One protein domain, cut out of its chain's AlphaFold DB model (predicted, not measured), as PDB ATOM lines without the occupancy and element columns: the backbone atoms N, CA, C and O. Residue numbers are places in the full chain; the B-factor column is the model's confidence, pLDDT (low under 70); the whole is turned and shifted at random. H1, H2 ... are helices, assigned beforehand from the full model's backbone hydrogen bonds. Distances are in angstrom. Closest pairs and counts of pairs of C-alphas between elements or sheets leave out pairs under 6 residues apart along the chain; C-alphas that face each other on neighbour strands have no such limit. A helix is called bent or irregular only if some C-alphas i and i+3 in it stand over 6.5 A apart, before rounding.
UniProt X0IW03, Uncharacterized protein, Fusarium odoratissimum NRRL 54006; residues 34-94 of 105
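Overview. This is residues 34 to 94 of the 105 residues of an uncharacterized protein of Fusarium odoratissimum NRRL 54006 (UniProt X0IW03). The longest helix, H1, has H3 packed on it at a steep angle and short H2 near both, and from this helical end the long loop of residues 49 to 78 reaches away and folds back. The 61 printed residues hold three named helices, H1, H2, H3 in chain order, and no named strand. The class is all helix, with 26 residues in named elements, under half. The whole is loose, radius of gyration of the C-alphas 14.4 A, and elongated, spanning 38 by 23 by 17 A.

Arrangement. Start at H1, residues 35 to 48, which touches H3, residues 84 to 91, closest at the C-alphas of Ser 41 and Gln 86, 5.8 A apart. They run opposite ways at a steep tilt of 47 degrees. H2, residues 79 to 82, only just touches H3, with 3 pairs of C-alphas within 8 A and only at the corner; Leu 80 and Ile 87 have the closest C-alphas, 6.0 A. H1 and H2 are close but not clearly touching; the closest C-alphas, of Ile 45 and Lys 82, are 7.4 A apart. In H3 every O i to N i+4 pair is within hydrogen-bond range, in H1 8 of 10; H2 is too short for such a pair.

Along the chain. Find C-alpha 35 at (102.118, 204.493, 184.831); H1 runs 20.9 A to C-alpha 48. It is only just irregular: C-alphas 44 and 47 are 7.0 A apart. H2 spans 4.9 A, and H3 10.5 A to C-alpha 91 at (99.803, 214.900, 196.975).

Size, cuts and confidence. The C-alphas of Lys 58 and Asp 94, the two farthest apart, are 41.1 A apart. The printed part has no cut; the link H1 to H2 is long, H2 to H3 tight. Look for pLDDT under 70 at residues 51 to 53, 55 to 63 and 65 to 66.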
ATOM      1  N   GLU A  34     103.467 206.484 189.043       96.44
ATOM      2  CA  GLU A  34     103.228 205.160 188.480       96.44
ATOM      3  C   GLU A  34     102.462 205.273 187.149       96.44
ATOM      4  O   GLU A  34     101.570 206.129 187.029       96.44
ATOM      5  N   PRO A  35     102.738 204.406 186.154       97.44
ATOM      6  CA  PRO A  35     102.118 204.493 184.831       97.44
ATOM      7  C   PRO A  35     100.585 204.523 184.863       97.44
ATOM      8  O   PRO A  35      99.958 205.231 184.075       97.44
ATOM      9  N   GLU A  36      99.970 203.785 185.789       97.56
ATOM     10  CA  GLU A  36      98.518 203.773 185.964       97.56
ATOM     11  C   GLU A  36      97.985 205.145 186.395       97.56
ATOM     12  O   GLU A  36      97.063 205.669 185.770       97.56
ATOM     13  N   LEU A  37      98.595 205.763 187.411       97.44
ATOM     14  CA  LEU A  37      98.190 207.080 187.906       97.44
ATOM     15  C   LEU A  37      98.439 208.177 186.865       97.44
ATOM     16  O   LEU A  37      97.622 209.091 186.736       97.44
ATOM     17  N   LEU A  38      99.533 208.082 186.102       97.81
ATOM     18  CA  LEU A  38      99.806 208.987 184.988       97.81
ATOM     19  C   LEU A  38      98.703 208.896 183.927       97.81
ATOM     20  O   LEU A  38      98.100 209.910 183.581       97.81
ATOM     21  N   ASN A  39      98.402 207.689 183.447       97.81
ATOM     22  CA  ASN A  39      97.376 207.477 182.425       97.81
ATOM     23  C   ASN A  39      95.992 207.921 182.906       97.81
ATOM     24  O   ASN A  39      95.242 208.549 182.157       97.81
ATOM     25  N   ASP A  40      95.658 207.636 184.162       97.81
ATOM     26  CA  ASP A  40      94.399 208.066 184.755       97.81
ATOM     27  C   ASP A  40      94.297 209.595 184.850       97.81
ATOM     28  O   ASP A  40      93.281 210.176 184.469       97.81
ATOM     29  N   SER A  41      95.385 210.260 185.248       97.25
ATOM     30  CA  SER A  41      95.481 211.725 185.291       97.25
ATOM     31  C   SER A  41      95.322 212.359 183.913       97.25
ATOM     32  O   SER A  41      94.597 213.342 183.775       97.25
ATOM     33  N   MET A  42      95.949 211.778 182.885       96.06
ATOM     34  CA  MET A  42      95.841 212.259 181.506       96.06
ATOM     35  C   MET A  42      94.404 212.157 180.977       96.06
ATOM     36  O   MET A  42      93.905 213.119 180.399       96.06
ATOM     37  N   ARG A  43      93.702 211.046 181.244       96.12
ATOM     38  CA  ARG A  43      92.281 210.897 180.876       96.12
ATOM     39  C   ARG A  43      91.376 211.852 181.647       96.12
ATOM     40  O   ARG A  43      90.456 212.420 181.072       96.12
ATOM     41  N   ALA A  44      91.624 212.033 182.944       95.75
ATOM     42  CA  ALA A  44      90.801 212.893 183.788       95.75
ATOM     43  C   ALA A  44      90.900 214.371 183.380       95.75
ATOM     44  O   ALA A  44      89.911 215.099 183.465       95.75
ATOM     45  N   ILE A  45      92.077 214.824 182.930       93.69
ATOM     46  CA  ILE A  45      92.279 216.226 182.555       93.69
ATOM     47  C   ILE A  45      91.874 216.544 181.109       93.69
ATOM     48  O   ILE A  45      91.525 217.687 180.816       93.69
ATOM     49  N   GLU A  46      91.885 215.555 180.212       92.94
ATOM     50  CA  GLU A  46      91.610 215.727 178.780       92.94
ATOM     51  C   GLU A  46      90.302 216.490 178.470       92.94
ATOM     52  O   GLU A  46      90.359 217.423 177.663       92.94
ATOM     53  N   PRO A  47      89.150 216.230 179.133       91.38
ATOM     54  CA  PRO A  47      87.910 216.985 178.914       91.38
ATOM     55  C   PRO A  47      88.016 218.492 179.179       91.38
ATOM     56  O   PRO A  47      87.211 219.271 178.679       91.38
ATOM     57  N   PHE A  48      88.990 218.921 179.985       88.06
ATOM     58  CA  PHE A  48      89.204 220.331 180.316       88.06
ATOM     59  C   PHE A  48      90.149 221.037 179.339       88.06
ATOM     60  O   PHE A  48      90.292 222.260 179.408       88.06
ATOM     61  N   PHE A  49      90.776 220.280 178.436       86.00
ATOM     62  CA  PHE A  49      91.553 220.795 177.312       86.00
ATOM     63  C   PHE A  49      90.808 220.644 175.982       86.00
ATOM     64  O   PHE A  49      90.948 221.497 175.099       86.00
ATOM     65  N   SER A  50      89.974 219.611 175.833       74.19
ATOM     66  CA  SER A  50      89.171 219.401 174.633       74.19
ATOM     67  C   SER A  50      88.075 220.472 174.518       74.19
ATOM     68  O   SER A  50      87.204 220.628 175.368       74.19
ATOM     69  N   GLY A  51      88.165 221.297 173.471       65.94
ATOM     70  CA  GLY A  51      87.262 222.437 173.245       65.94
ATOM     71  C   GLY A  51      87.688 223.756 173.905       65.94
ATOM     72  O   GLY A  51      87.048 224.783 173.673       65.94
ATOM     73  N   GLY A  52      88.780 223.771 174.677       60.44
ATOM     74  CA  GLY A  52      89.346 224.997 175.237       60.44
ATOM     75  C   GLY A  52      90.037 225.838 174.162       60.44
ATOM     76  O   GLY A  52      90.915 225.347 173.450       60.44
ATOM     77  N   LYS A  53      89.684 227.124 174.049       63.25
ATOM     78  CA  LYS A  53      90.464 228.059 173.224       63.25
ATOM     79  C   LYS A  53      91.895 228.119 173.765       63.25
ATOM     80  O   LYS A  53      92.098 228.127 174.979       63.25
ATOM     81  N   MET A  54      92.873 228.161 172.860       72.06
ATOM     82  CA  MET A  54      94.237 228.554 173.218       72.06
ATOM     83  C   MET A  54      94.185 229.875 173.983       72.06
ATOM     84  O   MET A  54      93.318 230.708 173.709       72.06
ATOM     85  N   TYR A  55      95.086 230.050 174.947       64.31
ATOM     86  CA  TYR A  55      95.197 231.311 175.662       64.31
ATOM     87  C   TYR A  55      95.394 232.454 174.657       64.31
ATOM     88  O   TYR A  55      96.390 232.480 173.934       64.31
ATOM     89  N   ASP A  56      94.422 233.366 174.625       63.22
ATOM     90  CA  ASP A  56      94.505 234.649 173.937       63.22
ATOM     91  C   ASP A  56      94.756 235.722 175.007       63.22
ATOM     92  O   ASP A  56      93.851 235.982 175.816       63.22
ATOM     93  N   PRO A  57      95.949 236.340 175.030       58.59
ATOM     94  CA  PRO A  57      96.295 237.355 176.016       58.59
ATOM     95  C   PRO A  57      95.320 238.533 176.045       58.59
ATOM     96  O   PRO A  57      95.075 239.098 177.107       58.59
ATOM     97  N   LYS A  58      94.656 238.833 174.920       57.56
ATOM     98  CA  LYS A  58      93.671 239.922 174.809       57.56
ATOM     99  C   LYS A  58      92.323 239.590 175.453       57.56
ATOM    100  O   LYS A  58      91.487 240.476 175.628       57.56
ATOM    101  N   SER A  59      92.092 238.315 175.763       58.06
ATOM    102  CA  SER A  59      90.855 237.798 176.365       58.06
ATOM    103  C   SER A  59      90.995 237.470 177.855       58.06
ATOM    104  O   SER A  59      89.991 237.275 178.544       58.06
ATOM    105  N   ALA A  60      92.230 237.395 178.355       54.50
ATOM    106  CA  ALA A  60      92.520 237.088 179.743       54.50
ATOM    107  C   ALA A  60      92.303 238.312 180.635       54.50
ATOM    108  O   ALA A  60      92.417 239.447 180.183       54.50
ATOM    109  N   GLN A  61      91.953 238.073 181.904       56.91
ATOM    110  CA  GLN A  61      91.768 239.105 182.929       56.91
ATOM    111  C   GLN A  61      92.826 240.206 182.781       56.91
ATOM    112  O   GLN A  61      94.014 239.936 182.950       56.91
ATOM    113  N   LYS A  62      92.373 241.429 182.459       57.91
ATOM    114  CA  LYS A  62      93.220 242.610 182.193       57.91
ATOM    115  C   LYS A  62      94.267 242.863 183.283       57.91
ATOM    116  O   LYS A  62      95.282 243.496 183.021       57.91
ATOM    117  N   ASP A  63      94.020 242.342 184.479       64.94
ATOM    118  CA  ASP A  63      94.858 242.481 185.664       64.94
ATOM    119  C   ASP A  63      96.189 241.715 185.576       64.94
ATOM    120  O   ASP A  63      97.120 242.034 186.310       64.94
ATOM    121  N   LEU A  64      96.304 240.715 184.695       70.00
ATOM    122  CA  LEU A  64      97.535 239.933 184.529       70.00
ATOM    123  C   LEU A  64      98.521 240.586 183.546       70.00
ATOM    124  O   LEU A  64      99.726 240.366 183.653       70.00
ATOM    125  N   GLY A  65      98.023 241.435 182.641       65.50
ATOM    126  CA  GLY A  65      98.796 242.040 181.558       65.50
ATOM    127  C   GLY A  65      98.907 241.151 180.314       65.50
ATOM    128  O   GLY A  65      98.813 239.924 180.388       65.50
ATOM    129  N   ASP A  66      99.123 241.794 179.166       67.44
ATOM    130  CA  ASP A  66      99.085 241.169 177.834       67.44
ATOM    131  C   ASP A  66     100.222 240.154 177.586       67.44
ATOM    132  O   ASP A  66     100.128 239.339 176.676       67.44
ATOM    133  N   ASP A  67     101.269 240.157 178.416       70.69
ATOM    134  CA  ASP A  67     102.438 239.273 178.291       70.69
ATOM    135  C   ASP A  67     102.541 238.246 179.431       70.69
ATOM    136  O   ASP A  67     103.563 237.573 179.587       70.69
ATOM    137  N   PHE A  68     101.504 238.110 180.265       76.25
ATOM    138  CA  PHE A  68     101.584 237.253 181.453       76.25
ATOM    139  C   PHE A  68     101.808 235.781 181.106       76.25
ATOM    140  O   PHE A  68     102.499 235.049 181.818       76.25
ATOM    141  N   PHE A  69     101.220 235.339 179.997       78.38
ATOM    142  CA  PHE A  69     101.377 233.985 179.507       78.38
ATOM    143  C   PHE A  69     101.716 233.963 178.018       78.38
ATOM    144  O   PHE A  69     101.132 234.721 177.246       78.38
ATOM    145  N   PRO A  70     102.587 233.031 177.590       78.75
ATOM    146  CA  PRO A  70     102.918 232.884 176.182       78.75
ATOM    147  C   PRO A  70     101.692 232.474 175.365       78.75
ATOM    148  O   PRO A  70     100.926 231.584 175.761       78.75
ATOM    149  N   GLU A  71     101.545 233.095 174.199       78.12
ATOM    150  CA  GLU A  71     100.576 232.699 173.181       78.12
ATOM    151  C   GLU A  71     100.747 231.213 172.812       78.12
ATOM    152  O   GLU A  71     101.848 230.660 172.837       78.12
ATOM    153  N   GLY A  72      99.635 230.540 172.505       78.94
ATOM    154  CA  GLY A  72      99.648 229.131 172.095       78.94
ATOM    155  C   GLY A  72      99.762 228.125 173.244       78.94
ATOM    156  O   GLY A  72      99.990 226.942 173.010       78.94
ATOM    157  N   SER A  73      99.582 228.567 174.489       83.31
ATOM    158  CA  SER A  73      99.480 227.679 175.648       83.31
ATOM    159  C   SER A  73      98.019 227.429 176.046       83.31
ATOM    160  O   SER A  73      97.168 228.308 175.920       83.31
ATOM    161  N   GLN A  74      97.716 226.236 176.565       84.94
ATOM    162  CA  GLN A  74      96.449 225.937 177.242       84.94
ATOM    163  C   GLN A  74      96.703 225.707 178.728       84.94
ATOM    164  O   GLN A  74      97.755 225.201 179.121       84.94
ATOM    165  N   ARG A  75      95.739 226.078 179.574       84.12
ATOM    166  CA  ARG A  75      95.851 225.931 181.028       84.12
ATOM    167  C   ARG A  75      94.545 225.438 181.622       84.12
ATOM    168  O   ARG A  75      93.482 225.972 181.318       84.12
ATOM    169  N   ALA A  76      94.648 224.480 182.535       86.75
ATOM    170  CA  ALA A  76      93.545 224.032 183.367       86.75
ATOM    171  C   ALA A  76      93.858 224.347 184.837       86.75
ATOM    172  O   ALA A  76      94.746 223.754 185.440       86.75
ATOM    173  N   TYR A  77      93.116 225.292 185.418       87.38
ATOM    174  CA  TYR A  77      93.221 225.647 186.839       87.38
ATOM    175  C   TYR A  77      92.215 224.890 187.700       87.38
ATOM    176  O   TYR A  77      91.237 224.349 187.180       87.38
ATOM    177  N   GLY A  78      92.418 224.897 189.020       90.31
ATOM    178  CA  GLY A  78      91.485 224.285 189.969       90.31
ATOM    179  C   GLY A  78      91.463 222.759 189.878       90.31
ATOM    180  O   GLY A  78      90.396 222.157 189.966       90.31
ATOM    181  N   LEU A  79      92.629 222.133 189.675       94.12
ATOM    182  CA  LEU A  79      92.745 220.685 189.455       94.12
ATOM    183  C   LEU A  79      92.143 219.854 190.593       94.12
ATOM    184  O   LEU A  79      91.564 218.808 190.327       94.12
ATOM    185  N   LEU A  80      92.185 220.348 191.834       94.50
ATOM    186  CA  LEU A  80      91.553 219.676 192.971       94.50
ATOM    187  C   LEU A  80      90.029 219.527 192.806       94.50
ATOM    188  O   LEU A  80      89.472 218.550 193.281       94.50
ATOM    189  N   ALA A  81      89.353 220.457 192.125       93.56
ATOM    190  CA  ALA A  81      87.917 220.349 191.850       93.56
ATOM    191  C   ALA A  81      87.614 219.521 190.589       93.56
ATOM    192  O   ALA A  81      86.541 218.941 190.476       93.56
ATOM    193  N   LYS A  82      88.548 219.487 189.632       93.50
ATOM    194  CA  LYS A  82      88.359 218.869 188.309       93.50
ATOM    195  C   LYS A  82      88.746 217.393 188.256       93.50
ATOM    196  O   LYS A  82      88.090 216.618 187.577       93.50
ATOM    197  N   MET A  83      89.809 217.024 188.961       96.44
ATOM    198  CA  MET A  83      90.370 215.670 189.028       96.44
ATOM    199  C   MET A  83      90.777 215.343 190.481       96.44
ATOM    200  O   MET A  83      91.950 215.079 190.765       96.44
ATOM    201  N   PRO A  84      89.824 215.430 191.440       97.00
ATOM    202  CA  PRO A  84      90.109 215.321 192.872       97.00
ATOM    203  C   PRO A  84      90.818 214.017 193.231       97.00
ATOM    204  O   PRO A  84      91.781 214.035 193.990       97.00
ATOM    205  N   GLU A  85      90.373 212.890 192.677       97.56
ATOM    206  CA  GLU A  85      90.907 211.570 193.016       97.56
ATOM    207  C   GLU A  85      92.389 211.444 192.655       97.56
ATOM    208  O   GLU A  85      93.192 210.970 193.460       97.56
ATOM    209  N   GLN A  86      92.765 211.914 191.467       97.69
ATOM    210  CA  GLN A  86      94.135 211.870 190.972       97.69
ATOM    211  C   GLN A  86      95.023 212.834 191.761       97.69
ATOM    212  O   GLN A  86      96.088 212.438 192.230       97.69
ATOM    213  N   ILE A  87      94.568 214.071 191.994       97.50
ATOM    214  CA  ILE A  87      95.332 215.048 192.783       97.50
ATOM    215  C   ILE A  87      95.535 214.568 194.219       97.50
ATOM    216  O   ILE A  87      96.648 214.669 194.727       97.50
ATOM    217  N   ILE A  88      94.509 214.000 194.860       97.62
ATOM    218  CA  ILE A  88      94.627 213.444 196.214       97.62
ATOM    219  C   ILE A  88      95.674 212.323 196.256       97.62
ATOM    220  O   ILE A  88      96.461 212.277 197.199       97.62
ATOM    221  N   LYS A  89      95.715 211.439 195.250       97.94
ATOM    222  CA  LYS A  89      96.743 210.390 195.155       97.94
ATOM    223  C   LYS A  89      98.144 210.991 195.003       97.94
ATOM    224  O   LYS A  89      99.039 210.594 195.739       97.94
ATOM    225  N   ILE A  90      98.318 211.984 194.126       97.50
ATOM    226  CA  ILE A  90      99.615 212.640 193.869       97.50
ATOM    227  C   ILE A  90     100.148 213.348 195.119       97.50
ATOM    228  O   ILE A  90     101.297 213.140 195.503       97.50
ATOM    229  N   ILE A  91      99.331 214.163 195.792       96.25
ATOM    230  CA  ILE A  91      99.803 214.900 196.975       96.25
ATOM    231  C   ILE A  91     100.095 213.972 198.153       96.25
ATOM    232  O   ILE A  91     100.806 214.367 199.065       96.25
ATOM    233  N   ARG A  92      99.546 212.753 198.175       96.50
ATOM    234  CA  ARG A  92      99.807 211.758 199.226       96.50
ATOM    235  C   ARG A  92     101.072 210.934 198.992       96.50
ATOM    236  O   ARG A  92     101.401 210.141 199.864       96.50
ATOM    237  N   LEU A  93     101.768 211.108 197.867       97.31
ATOM    238  CA  LEU A  93     103.023 210.406 197.598       97.31
ATOM    239  C   LEU A  93     104.080 210.748 198.655       97.31
ATOM    240  O   LEU A  93     104.225 211.913 199.032       97.31
ATOM    241  N   ASP A  94     104.858 209.751 199.077       96.69
ATOM    242  CA  ASP A  94     105.884 209.910 200.117       96.69
ATOM    243  C   ASP A  94     106.921 210.971 199.744       96.69
ATOM    244  O   ASP A  94     107.302 211.794 200.576       96.69
TER     245      ASP A  94